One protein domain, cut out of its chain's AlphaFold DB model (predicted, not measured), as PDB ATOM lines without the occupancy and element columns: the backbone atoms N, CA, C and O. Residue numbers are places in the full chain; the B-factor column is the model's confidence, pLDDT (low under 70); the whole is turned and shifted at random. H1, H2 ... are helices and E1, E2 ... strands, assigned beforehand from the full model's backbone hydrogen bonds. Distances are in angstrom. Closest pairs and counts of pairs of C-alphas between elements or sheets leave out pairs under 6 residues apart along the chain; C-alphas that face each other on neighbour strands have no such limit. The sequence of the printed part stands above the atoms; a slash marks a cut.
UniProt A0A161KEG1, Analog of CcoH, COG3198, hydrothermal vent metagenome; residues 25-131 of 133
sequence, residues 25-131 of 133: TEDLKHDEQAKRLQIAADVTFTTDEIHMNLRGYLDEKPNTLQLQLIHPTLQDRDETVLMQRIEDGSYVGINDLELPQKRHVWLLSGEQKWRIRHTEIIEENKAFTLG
ATOM      1  N   THR A  25     135.296 146.347 146.108       59.66
ATOM      2  CA  THR A  25     135.343 146.611 147.553       59.66
ATOM      3  C   THR A  25     135.442 145.336 148.401       59.66
ATOM      4  O   THR A  25     136.091 145.348 149.447       59.66
ATOM      5  N   GLU A  26     134.801 144.241 147.993       64.00
ATOM      6  CA  GLU A  26     134.848 142.954 148.710       64.00
ATOM      7  C   GLU A  26     136.200 142.278 148.517       64.00
ATOM      8  O   GLU A  26     136.815 141.810 149.471       64.00
ATOM      9  N   ASP A  27     136.721 142.384 147.304       69.38
ATOM     10  CA  ASP A  27     138.063 141.984 146.922       69.38
ATOM     11  C   ASP A  27     139.156 142.607 147.803       69.38
ATOM     12  O   ASP A  27     140.073 141.912 148.247       69.38
ATOM     13  N   LEU A  28     139.044 143.905 148.103       76.06
ATOM     14  CA  LEU A  28     139.972 144.582 149.008       76.06
ATOM     15  C   LEU A  28     139.853 144.050 150.444       76.06
ATOM     16  O   LEU A  28     140.870 143.822 151.098       76.06
ATOM     17  N   LYS A  29     138.628 143.812 150.930       81.38
ATOM     18  CA  LYS A  29     138.398 143.268 152.279       81.38
ATOM     19  C   LYS A  29     138.977 141.865 152.430       81.38
ATOM     20  O   LYS A  29     139.561 141.577 153.473       81.38
ATOM     21  N   HIS A  30     138.847 141.019 151.409       83.50
ATOM     22  CA  HIS A  30     139.394 139.661 151.403       83.50
ATOM     23  C   HIS A  30     140.927 139.663 151.375       83.50
ATOM     24  O   HIS A  30     141.557 138.905 152.116       83.50
ATOM     25  N   ASP A  31     141.532 140.552 150.583       82.50
ATOM     26  CA  ASP A  31     142.987 140.714 150.530       82.50
ATOM     27  C   ASP A  31     143.535 141.277 151.864       82.50
ATOM     28  O   ASP A  31     144.598 140.871 152.338       82.50
ATOM     29  N   GLU A  32     142.824 142.209 152.510       84.44
ATOM     30  CA  GLU A  32     143.188 142.693 153.847       84.44
ATOM     31  C   GLU A  32     143.007 141.629 154.930       84.44
ATOM     32  O   GLU A  32     143.837 141.536 155.834       84.44
ATOM     33  N   GLN A  33     141.948 140.822 154.845       85.56
ATOM     34  CA  GLN A  33     141.717 139.715 155.767       85.56
ATOM     35  C   GLN A  33     142.854 138.698 155.675       85.56
ATOM     36  O   GLN A  33     143.405 138.316 156.705       85.56
ATOM     37  N   ALA A  34     143.280 138.345 154.459       87.50
ATOM     38  CA  ALA A  34     144.427 137.471 154.251       87.50
ATOM     39  C   ALA A  34     145.707 138.023 154.901       87.50
ATOM     40  O   ALA A  34     146.450 137.283 155.540       87.50
ATOM     41  N   LYS A  35     145.947 139.340 154.802       86.62
ATOM     42  CA  LYS A  35     147.093 139.991 155.461       86.62
ATOM     43  C   LYS A  35     146.979 139.979 156.982       86.62
ATOM     44  O   LYS A  35     147.967 139.693 157.650       86.62
ATOM     45  N   ARG A  36     145.797 140.283 157.533       87.81
ATOM     46  CA  ARG A  36     145.550 140.261 158.988       87.81
ATOM     47  C   ARG A  36     145.802 138.878 159.577       87.81
ATOM     48  O   ARG A  36     146.407 138.772 160.636       87.81
ATOM     49  N   LEU A  37     145.375 137.840 158.865       87.94
ATOM     50  CA  LEU A  37     145.557 136.447 159.260       87.94
ATOM     51  C   LEU A  37     146.946 135.895 158.887       87.94
ATOM     52  O   LEU A  37     147.218 134.734 159.165       87.94
ATOM     53  N   GLN A  38     147.819 136.692 158.255       90.19
ATOM     54  CA  GLN A  38     149.120 136.255 157.730       90.19
ATOM     55  C   GLN A  38     149.030 134.953 156.921       90.19
ATOM     56  O   GLN A  38     149.826 134.032 157.098       90.19
ATOM     57  N   ILE A  39     148.024 134.875 156.048       91.00
ATOM     58  CA  ILE A  39     147.816 133.706 155.200       91.00
ATOM     59  C   ILE A  39     149.003 133.562 154.254       91.00
ATOM     60  O   ILE A  39     149.282 134.443 153.436       91.00
ATOM     61  N   ALA A  40     149.647 132.407 154.347       91.81
ATOM     62  CA  ALA A  40     150.624 131.926 153.395       91.81
ATOM     63  C   ALA A  40     150.299 130.475 153.035       91.81
ATOM     64  O   ALA A  40     149.783 129.728 153.861       91.81
ATOM     65  N   ALA A  41     150.600 130.053 151.817       92.00
ATOM     66  CA  ALA A  41     150.431 128.664 151.425       92.00
ATOM     67  C   ALA A  41     151.631 128.194 150.617       92.00
ATOM     68  O   ALA A  41     152.014 128.856 149.662       92.00
ATOM     69  N   ASP A  42     152.216 127.062 150.984       94.06
ATOM     70  CA  ASP A  42     153.243 126.423 150.164       94.06
ATOM     71  C   ASP A  42     152.557 125.445 149.229       94.06
ATOM     72  O   ASP A  42     151.844 124.557 149.692       94.06
ATOM     73  N   VAL A  43     152.744 125.625 147.928       93.62
ATOM     74  CA  VAL A  43     152.097 124.818 146.896       93.62
ATOM     75  C   VAL A  43     153.163 124.099 146.094       93.62
ATOM     76  O   VAL A  43     154.152 124.706 145.691       93.62
ATOM     77  N   THR A  44     152.959 122.807 145.869       94.12
ATOM     78  CA  THR A  44     153.807 121.955 145.036       94.12
ATOM     79  C   THR A  44     152.928 121.250 144.022       94.12
ATOM     80  O   THR A  44     151.917 120.655 144.387       94.12
ATOM     81  N   PHE A  45     153.313 121.316 142.755       93.19
ATOM     82  CA  PHE A  45     152.612 120.626 141.682       93.19
ATOM     83  C   PHE A  45     153.396 119.380 141.297       93.19
ATOM     84  O   PHE A  45     154.614 119.437 141.141       93.19
ATOM     85  N   THR A  46     152.699 118.267 141.144       90.31
ATOM     86  CA  THR A  46     153.220 117.021 140.574       90.31
ATOM     87  C   THR A  46     152.565 116.794 139.214       90.31
ATOM     88  O   THR A  46     151.809 117.647 138.751       90.31
ATOM     89  N   THR A  47     152.851 115.671 138.554       87.12
ATOM     90  CA  THR A  47     152.212 115.332 137.275       87.12
ATOM     91  C   THR A  47     150.684 115.334 137.387       87.12
ATOM     92  O   THR A  47     150.042 116.021 136.601       87.12
ATOM     93  N   ASP A  48     150.129 114.671 138.408       87.19
ATOM     94  CA  ASP A  48     148.683 114.411 138.511       87.19
ATOM     95  C   ASP A  48     148.004 115.145 139.683       87.19
ATOM     96  O   ASP A  48     146.783 115.300 139.719       87.19
ATOM     97  N   GLU A  49     148.781 115.617 140.660       90.88
ATOM     98  CA  GLU A  49     148.260 116.188 141.905       90.88
ATOM     99  C   GLU A  49     148.896 117.534 142.250       90.88
ATOM    100  O   GLU A  49     150.069 117.805 141.975       90.88
ATOM    101  N   ILE A  50     148.131 118.354 142.962       91.88
ATOM    102  CA  ILE A  50     148.572 119.591 143.591       91.88
ATOM    103  C   ILE A  50     148.530 119.380 145.097       91.88
ATOM    104  O   ILE A  50     147.480 119.075 145.659       91.88
ATOM    105  N   HIS A  51     149.659 119.605 145.756       93.88
ATOM    106  CA  HIS A  51     149.799 119.535 147.207       93.88
ATOM    107  C   HIS A  51     149.961 120.938 147.768       93.88
ATOM    108  O   HIS A  51     150.750 121.734 147.257       93.88
ATOM    109  N   MET A  52     149.232 121.257 148.833       93.56
ATOM    110  CA  MET A  52     149.264 122.580 149.442       93.56
ATOM    111  C   MET A  52     149.270 122.519 150.964       93.56
ATOM    112  O   MET A  52     148.441 121.864 151.593       93.56
ATOM    113  N   ASN A  53     150.156 123.299 151.574       93.25
ATOM    114  CA  ASN A  53     150.186 123.508 153.012       93.25
ATOM    115  C   ASN A  53     149.790 124.946 153.351       93.25
ATOM    116  O   ASN A  53     150.539 125.881 153.077       93.25
ATOM    117  N   LEU A  54     148.613 125.116 153.957       92.31
ATOM    118  CA  LEU A  54     148.131 126.413 154.423       92.31
ATOM    119  C   LEU A  54     148.704 126.759 155.805       92.31
ATOM    120  O   LEU A  54     148.555 125.992 156.768       92.31
ATOM    121  N   ARG A  55     149.267 127.963 155.898       91.25
ATOM    122  CA  ARG A  55     149.824 128.604 157.089       91.25
ATOM    123  C   ARG A  55     149.129 129.947 157.337       91.25
ATOM    124  O   ARG A  55     148.726 130.635 156.405       91.25
ATOM    125  N   GLY A  56     148.986 130.318 158.604       89.00
ATOM    126  CA  GLY A  56     148.362 131.572 159.023       89.00
ATOM    127  C   GLY A  56     147.724 131.457 160.404       89.00
ATOM    128  O   GLY A  56     147.660 130.373 160.985       89.00
ATOM    129  N   TYR A  57     147.241 132.580 160.921       86.62
ATOM    130  CA  TYR A  57     146.500 132.678 162.176       86.62
ATOM    131  C   TYR A  57     145.019 132.384 161.947       86.62
ATOM    132  O   TYR A  57     144.181 133.281 161.974       86.62
ATOM    133  N   LEU A  58     144.717 131.121 161.668       84.00
ATOM    134  CA  LEU A  58     143.362 130.623 161.470       84.00
ATOM    135  C   LEU A  58     142.926 129.832 162.703       84.00
ATOM    136  O   LEU A  58     143.611 128.882 163.078       84.00
ATOM    137  N   ASP A  59     141.792 130.205 163.301       81.62
ATOM    138  CA  ASP A  59     141.209 129.461 164.428       81.62
ATOM    139  C   ASP A  59     140.819 128.033 164.007       81.62
ATOM    140  O   ASP A  59     141.021 127.072 164.745       81.62
ATOM    141  N   GLU A  60     140.322 127.894 162.777       84.19
ATOM    142  CA  GLU A  60     140.019 126.622 162.128       84.19
ATOM    143  C   GLU A  60     140.499 126.678 160.673       84.19
ATOM    144  O   GLU A  60     140.392 127.714 160.018       84.19
ATOM    145  N   LYS A  61     141.069 125.590 160.146       84.69
ATOM    146  CA  LYS A  61     141.465 125.541 158.731       84.69
ATOM    147  C   LYS A  61     140.238 125.217 157.863       84.69
ATOM    148  O   LYS A  61     139.538 124.268 158.209       84.69
ATOM    149  N   PRO A  62     140.007 125.917 156.734       86.00
ATOM    150  CA  PRO A  62     138.895 125.620 155.829       86.00
ATOM    151  C   PRO A  62     138.884 124.164 155.383       86.00
ATOM    152  O   PRO A  62     139.950 123.593 155.141       86.00
ATOM    153  N   ASN A  63     137.705 123.578 155.199       85.69
ATOM    154  CA  ASN A  63     137.616 122.214 154.666       85.69
ATOM    155  C   ASN A  63     137.939 122.169 153.172       85.69
ATOM    156  O   ASN A  63     138.486 121.185 152.673       85.69
ATOM    157  N   THR A  64     137.629 123.254 152.464       85.88
ATOM    158  CA  THR A  64     137.889 123.393 151.033       85.88
ATOM    159  C   THR A  64     138.518 124.744 150.716       85.88
ATOM    160  O   THR A  64     138.233 125.760 151.358       85.88
ATOM    161  N   LEU A  65     139.396 124.752 149.718       89.38
ATOM    162  CA  LEU A  65     139.979 125.955 149.137       89.38
ATOM    163  C   LEU A  65     139.843 125.893 147.620       89.38
ATOM    164  O   LEU A  65     139.832 124.819 147.026       89.38
ATOM    165  N   GLN A  66     139.773 127.053 146.985       89.06
ATOM    166  CA  GLN A  66     139.726 127.153 145.534       89.06
ATOM    167  C   GLN A  66     141.047 127.718 145.024       89.06
ATOM    168  O   GLN A  66     141.453 128.810 145.426       89.06
ATOM    169  N   LEU A  67     141.700 126.979 144.131       89.81
ATOM    170  CA  LEU A  67     142.929 127.377 143.465       89.81
ATOM    171  C   LEU A  67     142.620 127.705 142.004       89.81
ATOM    172  O   LEU A  67     142.282 126.822 141.225       89.81
ATOM    173  N   GLN A  68     142.720 128.974 141.626       89.38
ATOM    174  CA  GLN A  68     142.549 129.405 140.241       89.38
ATOM    175  C   GLN A  68     143.913 129.604 139.587       89.38
ATOM    176  O   GLN A  68     144.786 130.283 140.133       89.38
ATOM    177  N   LEU A  69     144.077 129.012 138.412       89.50
ATOM    178  CA  LEU A  69     145.289 128.993 137.608       89.50
ATOM    179  C   LEU A  69     144.994 129.733 136.309       89.50
ATOM    180  O   LEU A  69     144.625 129.147 135.297       89.50
ATOM    181  N   ILE A  70     145.142 131.050 136.360       88.94
ATOM    182  CA  ILE A  70     144.762 131.946 135.270       88.94
ATOM    183  C   ILE A  70     145.921 132.061 134.280       88.94
ATOM    184  O   ILE A  70     147.072 132.337 134.656       88.94
ATOM    185  N   HIS A  71     145.633 131.854 133.001       88.38
ATOM    186  CA  HIS A  71     146.605 131.984 131.931       88.38
ATOM    187  C   HIS A  71     146.916 133.473 131.676       88.38
ATOM    188  O   HIS A  71     146.001 134.289 131.588       88.38
ATOM    189  N   PRO A  72     148.188 133.872 131.473       81.62
ATOM    190  CA  PRO A  72     148.546 135.286 131.303       81.62
ATOM    191  C   PRO A  72     147.898 136.004 130.106       81.62
ATOM    192  O   PRO A  72     147.836 137.229 130.083       81.62
ATOM    193  N   THR A  73     147.491 135.258 129.076       79.44
ATOM    194  CA  THR A  73     147.010 135.812 127.793       79.44
ATOM    195  C   THR A  73     145.722 135.200 127.244       79.44
ATOM    196  O   THR A  73     145.133 135.789 126.345       79.44
ATOM    197  N   LEU A  74     145.299 134.023 127.718       79.94
ATOM    198  CA  LEU A  74     144.234 133.229 127.092       79.94
ATOM    199  C   LEU A  74     143.245 132.788 128.165       79.94
ATOM    200  O   LEU A  74     143.462 131.765 128.798       79.94
ATOM    201  N   GLN A  75     142.166 133.544 128.340       73.06
ATOM    202  CA  GLN A  75     141.169 133.274 129.379       73.06
ATOM    203  C   GLN A  75     140.529 131.877 129.253       73.06
ATOM    204  O   GLN A  75     140.213 131.249 130.253       73.06
ATOM    205  N   ASP A  76     140.415 131.339 128.034       76.75
ATOM    206  CA  ASP A  76     139.885 129.984 127.783       76.75
ATOM    207  C   ASP A  76     140.775 128.856 128.347       76.75
ATOM    208  O   ASP A  76     140.412 127.685 128.273       76.75
ATOM    209  N   ARG A  77     141.963 129.189 128.866       79.12
ATOM    210  CA  ARG A  77     142.900 128.261 129.520       79.12
ATOM    211  C   ARG A  77     143.029 128.514 131.018       79.12
ATOM    212  O   ARG A  77     144.012 128.090 131.628       79.12
ATOM    213  N   ASP A  78     142.085 129.255 131.581       84.56
ATOM    214  CA  ASP A  78     141.988 129.427 133.017       84.56
ATOM    215  C   ASP A  78     141.424 128.146 133.622       84.56
ATOM    216  O   ASP A  78     140.350 127.678 133.248       84.56
ATOM    217  N   GLU A  79     142.148 127.588 134.582       84.31
ATOM    218  CA  GLU A  79     141.723 126.387 135.291       84.31
ATOM    219  C   GLU A  79     141.355 126.726 136.729       84.31
ATOM    220  O   GLU A  79     141.910 127.634 137.352       84.31
ATOM    221  N   THR A  80     140.384 126.001 137.270       86.56
ATOM    222  CA  THR A  80     139.994 126.108 138.674       86.56
ATOM    223  C   THR A  80     140.051 124.727 139.292       86.56
ATOM    224  O   THR A  80     139.297 123.840 138.905       86.56
ATOM    225  N   VAL A  81     140.909 124.575 140.293       88.81
ATOM    226  CA  VAL A  81     141.084 123.340 141.045       88.81
ATOM    227  C   VAL A  81     140.475 123.504 142.433       88.81
ATOM    228  O   VAL A  81     140.764 124.463 143.155       88.81
ATOM    229  N   LEU A  82     139.615 122.560 142.812       88.62
ATOM    230  CA  LEU A  82     139.105 122.455 144.173       88.62
ATOM    231  C   LEU A  82     140.118 121.689 145.025       88.62
ATOM    232  O   LEU A  82     140.376 120.512 144.792       88.62
ATOM    233  N   MET A  83     140.666 122.361 146.028       89.00
ATOM    234  CA  MET A  83     141.617 121.799 146.975       89.00
ATOM    235  C   MET A  83     140.859 121.318 148.215       89.00
ATOM    236  O   MET A  83     140.205 122.111 148.900       89.00
ATOM    237  N   GLN A  84     140.944 120.028 148.518       89.31
ATOM    238  CA  GLN A  84     140.266 119.416 149.659       89.31
ATOM    239  C   GLN A  84     141.244 119.185 150.801       89.31
ATOM    240  O   GLN A  84     142.352 118.693 150.586       89.31
ATOM    241  N   ARG A  85     140.837 119.541 152.022       87.88
ATOM    242  CA  ARG A  85     141.629 119.281 153.223       87.88
ATOM    243  C   ARG A  85     141.634 117.785 153.531       87.88
ATOM    244  O   ARG A  85     140.569 117.183 153.652       87.88
ATOM    245  N   ILE A  86     142.815 117.215 153.733       88.38
ATOM    246  CA  ILE A  86     142.987 115.820 154.159       88.38
ATOM    247  C   ILE A  86     143.312 115.732 155.663       88.38
ATOM    248  O   ILE A  86     143.438 116.750 156.351       88.38
ATOM    249  N   GLU A  87     143.409 114.514 156.204       83.31
ATOM    250  CA  GLU A  87     143.525 114.266 157.654       83.31
ATOM    251  C   GLU A  87     144.735 114.949 158.311       83.31
ATOM    252  O   GLU A  87     144.639 115.410 159.451       83.31
ATOM    253  N   ASP A  88     145.851 115.085 157.590       85.12
ATOM    254  CA  ASP A  88     147.071 115.740 158.083       85.12
ATOM    255  C   ASP A  88     146.981 117.284 158.114       85.12
ATOM    256  O   ASP A  88     147.878 117.968 158.613       85.12
ATOM    257  N   GLY A  89     145.875 117.853 157.618       83.81
ATOM    258  CA  GLY A  89     145.631 119.290 157.559       83.81
ATOM    259  C   GLY A  89     146.332 120.023 156.413       83.81
ATOM    260  O   GLY A  89     146.354 121.263 156.435       83.81
ATOM    261  N   SER A  90     146.897 119.283 155.457       90.31
ATOM    262  CA  SER A  90     147.250 119.753 154.119       90.31
ATOM    263  C   SER A  90     146.050 119.658 153.173       90.31
ATOM    264  O   SER A  90     144.970 119.189 153.550       90.31
ATOM    265  N   TYR A  91     146.227 120.168 151.961       91.31
ATOM    266  CA  TYR A  91     145.212 120.186 150.924       91.31
ATOM    267  C   TYR A  91     145.729 119.508 149.665       91.31
ATOM    268  O   TYR A  91     146.864 119.756 149.256       91.31
ATOM    269  N   VAL A  92     144.861 118.726 149.029       91.88
ATOM    270  CA  VAL A  92     145.150 118.040 147.768       91.88
ATOM    271  C   VAL A  92     144.108 118.422 146.721       91.88
ATOM    272  O   VAL A  92     142.927 118.578 147.035       91.88
ATOM    273  N   GLY A  93     144.559 118.606 145.486       89.75
ATOM    274  CA  GLY A  93     143.722 118.796 144.305       89.75
ATOM    275  C   GLY A  93     144.321 118.075 143.101       89.75
ATOM    276  O   GLY A  93     145.455 117.608 143.160       89.75
ATOM    277  N   ILE A  94     143.563 117.986 142.013       88.31
ATOM    278  CA  ILE A  94     144.008 117.334 140.774       88.31
ATOM    279  C   ILE A  94     144.706 118.366 139.885       88.31
ATOM    280  O   ILE A  94     144.235 119.498 139.766       88.31
ATOM    281  N   ASN A  95     145.845 117.986 139.308       88.12
ATOM    282  CA  ASN A  95     146.574 118.805 138.351       88.12
ATOM    283  C   ASN A  95     146.252 118.360 136.920       88.12
ATOM    284  O   ASN A  95     146.689 117.292 136.505       88.12
ATOM    285  N   ASP A  96     145.573 119.216 136.157       85.88
ATOM    286  CA  ASP A  96     145.336 119.005 134.720       85.88
ATOM    287  C   ASP A  96     146.311 119.820 133.840       85.88
ATOM    288  O   ASP A  96     146.295 119.717 132.610       85.88
ATOM    289  N   LEU A  97     147.211 120.609 134.450       84.38
ATOM    290  CA  LEU A  97     148.200 121.394 133.718       84.38
ATOM    291  C   LEU A  97     149.395 120.552 133.271       84.38
ATOM    292  O   LEU A  97     150.102 119.950 134.082       84.38
ATOM    293  N   GLU A  98     149.741 120.677 131.992       87.62
ATOM    294  CA  GLU A  98     151.052 120.279 131.482       87.62
ATOM    295  C   GLU A  98     152.127 121.274 131.955       87.62
ATOM    296  O   GLU A  98     152.107 122.446 131.575       87.62
ATOM    297  N   LEU A  99     153.083 120.829 132.772       88.56
ATOM    298  CA  LEU A  99     154.151 121.664 133.339       88.56
ATOM    299  C   LEU A  99     155.455 121.574 132.516       88.56
ATOM    300  O   LEU A  99     155.705 120.546 131.889       88.56
ATOM    301  N   PRO A 100     156.329 122.606 132.528       91.12
ATOM    302  CA  PRO A 100     156.231 123.854 133.282       91.12
ATOM    303  C   PRO A 100     155.478 124.964 132.536       91.12
ATOM    304  O   PRO A 100     155.682 125.176 131.339       91.12
ATOM    305  N   GLN A 101     154.659 125.745 133.249       89.19
ATOM    306  CA  GLN A 101     153.917 126.866 132.659       89.19
ATOM    307  C   GLN A 101     153.748 128.059 133.607       89.19
ATOM    308  O   GLN A 101     153.578 127.919 134.815       89.19
ATOM    309  N   LYS A 102     153.739 129.274 133.038       91.44
ATOM    310  CA  LYS A 102     153.455 130.507 133.784       91.44
ATOM    311  C   LYS A 102     151.955 130.662 134.016       91.44
ATOM    312  O   LYS A 102     151.178 130.619 133.057       91.44
ATOM    313  N   ARG A 103     151.562 130.904 135.268       90.94
ATOM    314  CA  ARG A 103     150.169 131.152 135.669       90.94
ATOM    315  C   ARG A 103     150.079 132.258 136.714       90.94
ATOM    316  O   ARG A 103     150.998 132.470 137.507       90.94
ATOM    317  N   HIS A 104     148.954 132.963 136.717       91.06
ATOM    318  CA  HIS A 104     148.529 133.729 137.880       91.06
ATOM    319  C   HIS A 104     147.771 132.777 138.802       91.06
ATOM    320  O   HIS A 104     146.755 132.212 138.416       91.06
ATOM    321  N   VAL A 105     148.297 132.583 140.005       91.94
ATOM    322  CA  VAL A 105     147.789 131.624 140.981       91.94
ATOM    323  C   VAL A 105     147.010 132.380 142.040       91.94
ATOM    324  O   VAL A 105     147.574 133.211 142.760       91.94
ATOM    325  N   TRP A 106     145.705 132.144 142.115       90.62
ATOM    326  CA  TRP A 106     144.835 132.746 143.121       90.62
ATOM    327  C   TRP A 106     144.317 131.658 144.048       90.62
ATOM    328  O   TRP A 106     143.779 130.659 143.590       90.62
ATOM    329  N   LEU A 107     144.464 131.864 145.351       91.06
ATOM    330  CA  LEU A 107     143.929 130.973 146.369       91.06
ATOM    331  C   LEU A 107     142.838 131.699 147.142       91.06
ATOM    332  O   LEU A 107     143.070 132.796 147.660       91.06
ATOM    333  N   LEU A 108     141.664 131.083 147.212       89.75
ATOM    334  CA  LEU A 108     140.474 131.649 147.830       89.75
ATOM    335  C   LEU A 108     139.892 130.682 148.861       89.75
ATOM    336  O   LEU A 108     139.832 129.472 148.636       89.75
ATOM    337  N   SER A 109     139.402 131.240 149.966       86.88
ATOM    338  CA  SER A 109     138.550 130.530 150.920       86.88
ATOM    339  C   SER A 109     137.158 131.155 150.928       86.88
ATOM    340  O   SER A 109     136.990 132.294 151.367       86.88
ATOM    341  N   GLY A 110     136.154 130.407 150.462       77.75
ATOM    342  CA  GLY A 110     134.753 130.839 150.515       77.75
ATOM    343  C   GLY A 110     134.202 130.887 151.944       77.75
ATOM    344  O   GLY A 110     133.426 131.779 152.280       77.75
ATOM    345  N   GLU A 111     134.661 129.972 152.803       78.62
ATOM    346  CA  GLU A 111     134.261 129.881 154.214       78.62
ATOM    347  C   GLU A 111     134.758 131.088 155.021       78.62
ATOM    348  O   GLU A 111     134.018 131.673 155.809       78.62
ATOM    349  N   GLN A 112     136.012 131.491 154.796       79.06
ATOM    350  CA  GLN A 112     136.690 132.505 155.611       79.06
ATOM    351  C   GLN A 112     136.880 133.847 154.908       79.06
ATOM    352  O   GLN A 112     137.440 134.774 155.497       79.06
ATOM    353  N   LYS A 113     136.402 133.967 153.663       83.88
ATOM    354  CA  LYS A 113     136.364 135.219 152.901       83.88
ATOM    355  C   LYS A 113     137.728 135.915 152.854       83.88
ATOM    356  O   LYS A 113     137.854 137.109 153.124       83.88
ATOM    357  N   TRP A 114     138.770 135.157 152.531       87.69
ATOM    358  CA  TRP A 114     140.106 135.689 152.269       87.69
ATOM    359  C   TRP A 114     140.625 135.189 150.928       87.69
ATOM    360  O   TRP A 114     140.188 134.160 150.406       87.69
ATOM    361  N   ARG A 115     141.569 135.948 150.369       88.25
ATOM    362  CA  ARG A 115     142.199 135.652 149.085       88.25
ATOM    363  C   ARG A 115     143.669 136.049 149.098       88.25
ATOM    364  O   ARG A 115     144.018 137.117 149.594       88.25
ATOM    365  N   ILE A 116     144.512 135.223 148.486       90.12
ATOM    366  CA  ILE A 116     145.899 135.564 148.152       90.12
ATOM    367  C   ILE A 116     146.160 135.305 146.671       90.12
ATOM    368  O   ILE A 116     145.543 134.438 146.057       90.12
ATOM    369  N   ARG A 117     147.053 136.099 146.080       90.12
ATOM    370  CA  ARG A 117     147.373 136.051 144.651       90.12
ATOM    371  C   ARG A 117     148.876 136.116 144.468       90.12
ATOM    372  O   ARG A 117     149.537 136.924 145.120       90.12
ATOM    373  N   HIS A 118     149.391 135.307 143.559       91.75
ATOM    374  CA  HIS A 118     150.796 135.289 143.172       91.75
ATOM    375  C   HIS A 118     150.915 135.001 141.679       91.75
ATOM    376  O   HIS A 118     149.966 134.550 141.044       91.75
ATOM    377  N   THR A 119     152.063 135.293 141.086       91.00
ATOM    378  CA  THR A 119     152.352 134.907 139.700       91.00
ATOM    379  C   THR A 119     153.658 134.157 139.695       91.00
ATOM    380  O   THR A 119     154.673 134.722 140.086       91.00
ATOM    381  N   GLU A 120     153.625 132.916 139.227       91.50
ATOM    382  CA  GLU A 120     154.781 132.030 139.270       91.50
ATOM    383  C   GLU A 120     154.868 131.205 137.988       91.50
ATOM    384  O   GLU A 120     153.873 131.007 137.276       91.50
ATOM    385  N   ILE A 121     156.079 130.749 137.678       92.06
ATOM    386  CA  ILE A 121     156.264 129.664 136.719       92.06
ATOM    387  C   ILE A 121     156.114 128.371 137.508       92.06
ATOM    388  O   ILE A 121     156.963 128.030 138.326       92.06
ATOM    389  N   ILE A 122     155.002 127.678 137.285       91.12
ATOM    390  CA  ILE A 122     154.733 126.408 137.940       91.12
ATOM    391  C   ILE A 122     155.628 125.366 137.277       91.12
ATOM    392  O   ILE A 122     155.562 125.162 136.064       91.12
ATOM    393  N   GLU A 123     156.475 124.740 138.081       91.62
ATOM    394  CA  GLU A 123     157.368 123.660 137.683       91.62
ATOM    395  C   GLU A 123     156.995 122.400 138.465       91.62
ATOM    396  O   GLU A 123     156.537 122.472 139.609       91.62
ATOM    397  N   GLU A 124     157.204 121.242 137.849       91.06
ATOM    398  CA  GLU A 124     156.951 119.960 138.495       91.06
ATOM    399  C   GLU A 124     157.888 119.765 139.697       91.06
ATOM    400  O   GLU A 124     159.091 120.029 139.625       91.06
ATOM    401  N   ASN A 125     157.338 119.292 140.815       89.69
ATOM    402  CA  ASN A 125     158.029 119.016 142.075       89.69
ATOM    403  C   ASN A 125     158.744 120.230 142.696       89.69
ATOM    404  O   ASN A 125     159.609 120.072 143.563       89.69
ATOM    405  N   LYS A 126     158.378 121.453 142.293       91.88
ATOM    406  CA  LYS A 126     158.926 122.691 142.850       91.88
ATOM    407  C   LYS A 126     157.900 123.390 143.728       91.88
ATOM    408  O   LYS A 126     156.866 123.856 143.255       91.88
ATOM    409  N   ALA A 127     158.221 123.490 145.013       89.50
ATOM    410  CA  ALA A 127     157.412 124.241 145.956       89.50
ATOM    411  C   ALA A 127     157.579 125.753 145.742       89.50
ATOM    412  O   ALA A 127     158.699 126.250 145.588       89.50
ATOM    413  N   PHE A 128     156.473 126.488 145.799       92.12
ATOM    414  CA  PHE A 128     156.467 127.946 145.868       92.12
ATOM    415  C   PHE A 128     155.483 128.430 146.930       92.12
ATOM    416  O   PHE A 128     154.484 127.773 147.224       92.12
ATOM    417  N   THR A 129     155.763 129.595 147.507       91.44
ATOM    418  CA  THR A 129     154.931 130.172 148.563       91.44
ATOM    419  C   THR A 129     154.003 131.239 147.987       91.44
ATOM    420  O   THR A 129     154.444 132.217 147.387       91.44
ATOM    421  N   LEU A 130     152.706 131.070 148.213       88.31
ATOM    422  CA  LEU A 130     151.667 132.077 148.047       88.31
ATOM    423  C   LEU A 130     151.564 132.920 149.321       88.31
ATOM    424  O   LEU A 130     151.504 132.366 150.413       88.31
ATOM    425  N   GLY A 131     151.470 134.243 149.192       80.00
ATOM    426  CA  GLY A 131     151.352 135.167 150.328       80.00
ATOM    427  C   GLY A 131     152.445 136.234 150.307       80.00
ATOM    428  O   GLY A 131     153.480 136.070 149.666       80.00
TER     429      GLY A 131
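Overview. This is residues 25 to 131 of the 133 residues of the protein "Analog of CcoH, COG3198" of hydrothermal vent metagenome (UniProt A0A161KEG1). Look for a flattened, nearly closed barrel: one eight-stranded sheet folds back on itself until its edge strands E7 and E8 come close, and helix H1 packs across E7 near that strand's first residues. E7, E6, E3 and E4 make one leaf, E2, E1 and E8 the facing leaf, with E5 as the hinge. The 107 printed residues hold one named helix and eight named strands in the order H1 E1 E2 E3 E4 E5 E6 E7 E8, mostly strand by class; across the antiparallel sheet the order is E7 E6 E3 E4 E5 E2 E1 E8. The whole is compact, with a radius of gyration of the C-alphas of 13.1 A, and flat, spanning 35 by 34 by 18 A.

Along the chain. Find C-alpha 25 at (135.343, 146.611, 147.553); from there H1 runs 16.6 A to residue 36. E1 follows at residues 40 to 45, then E2 at 49 to 55, 19.7 A long. E3 takes residues 64 to 70, 19.2 A, and E4 residues 79 to 85, 19.3 A. E5 is short, residues 91 to 94. E6, residues 101 to 109, covers 24.1 A, and E7, from C-alpha 114 at (140.106, 135.689, 152.269) to residue 122, covers 22.5 A. E8, residues 127 to 130, ends at (151.667, 132.077, 148.047).

Arrangement. Begin at the edge strand E7, which bends by 63 degrees at residue 119. It forms a hairpin with E6, where N 105 and O 118 are 2.8 A apart. E6 pairs with E3 at N 68 and O 106, 2.8 A, and E3 with E4 at N 67 and O 81, 2.9 A. E3, E4 and E5 are a meander, each strand the antiparallel neighbour of the one before. E2 E3 E4 E5 and E3 E4 E5 E6 are Greek keys, four strands in a row of which three are a meander and the first is the antiparallel neighbour of the fourth. E4 is staggered, pairing with E3 over residues 79 to 84 and with E5 over 84 to 85, where N 84 and O 92 are 2.9 A apart. Read on to E5 and E2 at N 50 and O 93, 2.8 A, to the hairpin E1 and E2 at N 42 and O 53, 2.9 A, and to E1 and E8 at N 43 and O 128, 2.9 A. The closest C-alphas of E7 and E8, His 118 and Leu 130, are 5.9 A apart. H1 is on the sheet at a height of 8.3 A, only just over E7, on which 3 of its C-alphas fall; it runs across the strands, at 80 degrees to E7 on the local plane. Their closest C-alphas are those of His 30 and Trp 114, 4.1 A. Every O i to N i+4 pair of H1 is within hydrogen-bond range.

Size, cuts and confidence. The C-alphas farthest apart, those of Asp 59 and Leu 74, are 37.6 A apart. The printed part has no cut and no long link. Mean pLDDT of the printed part is 87.1; look for low confidence, under 70, at residues 25 to 27.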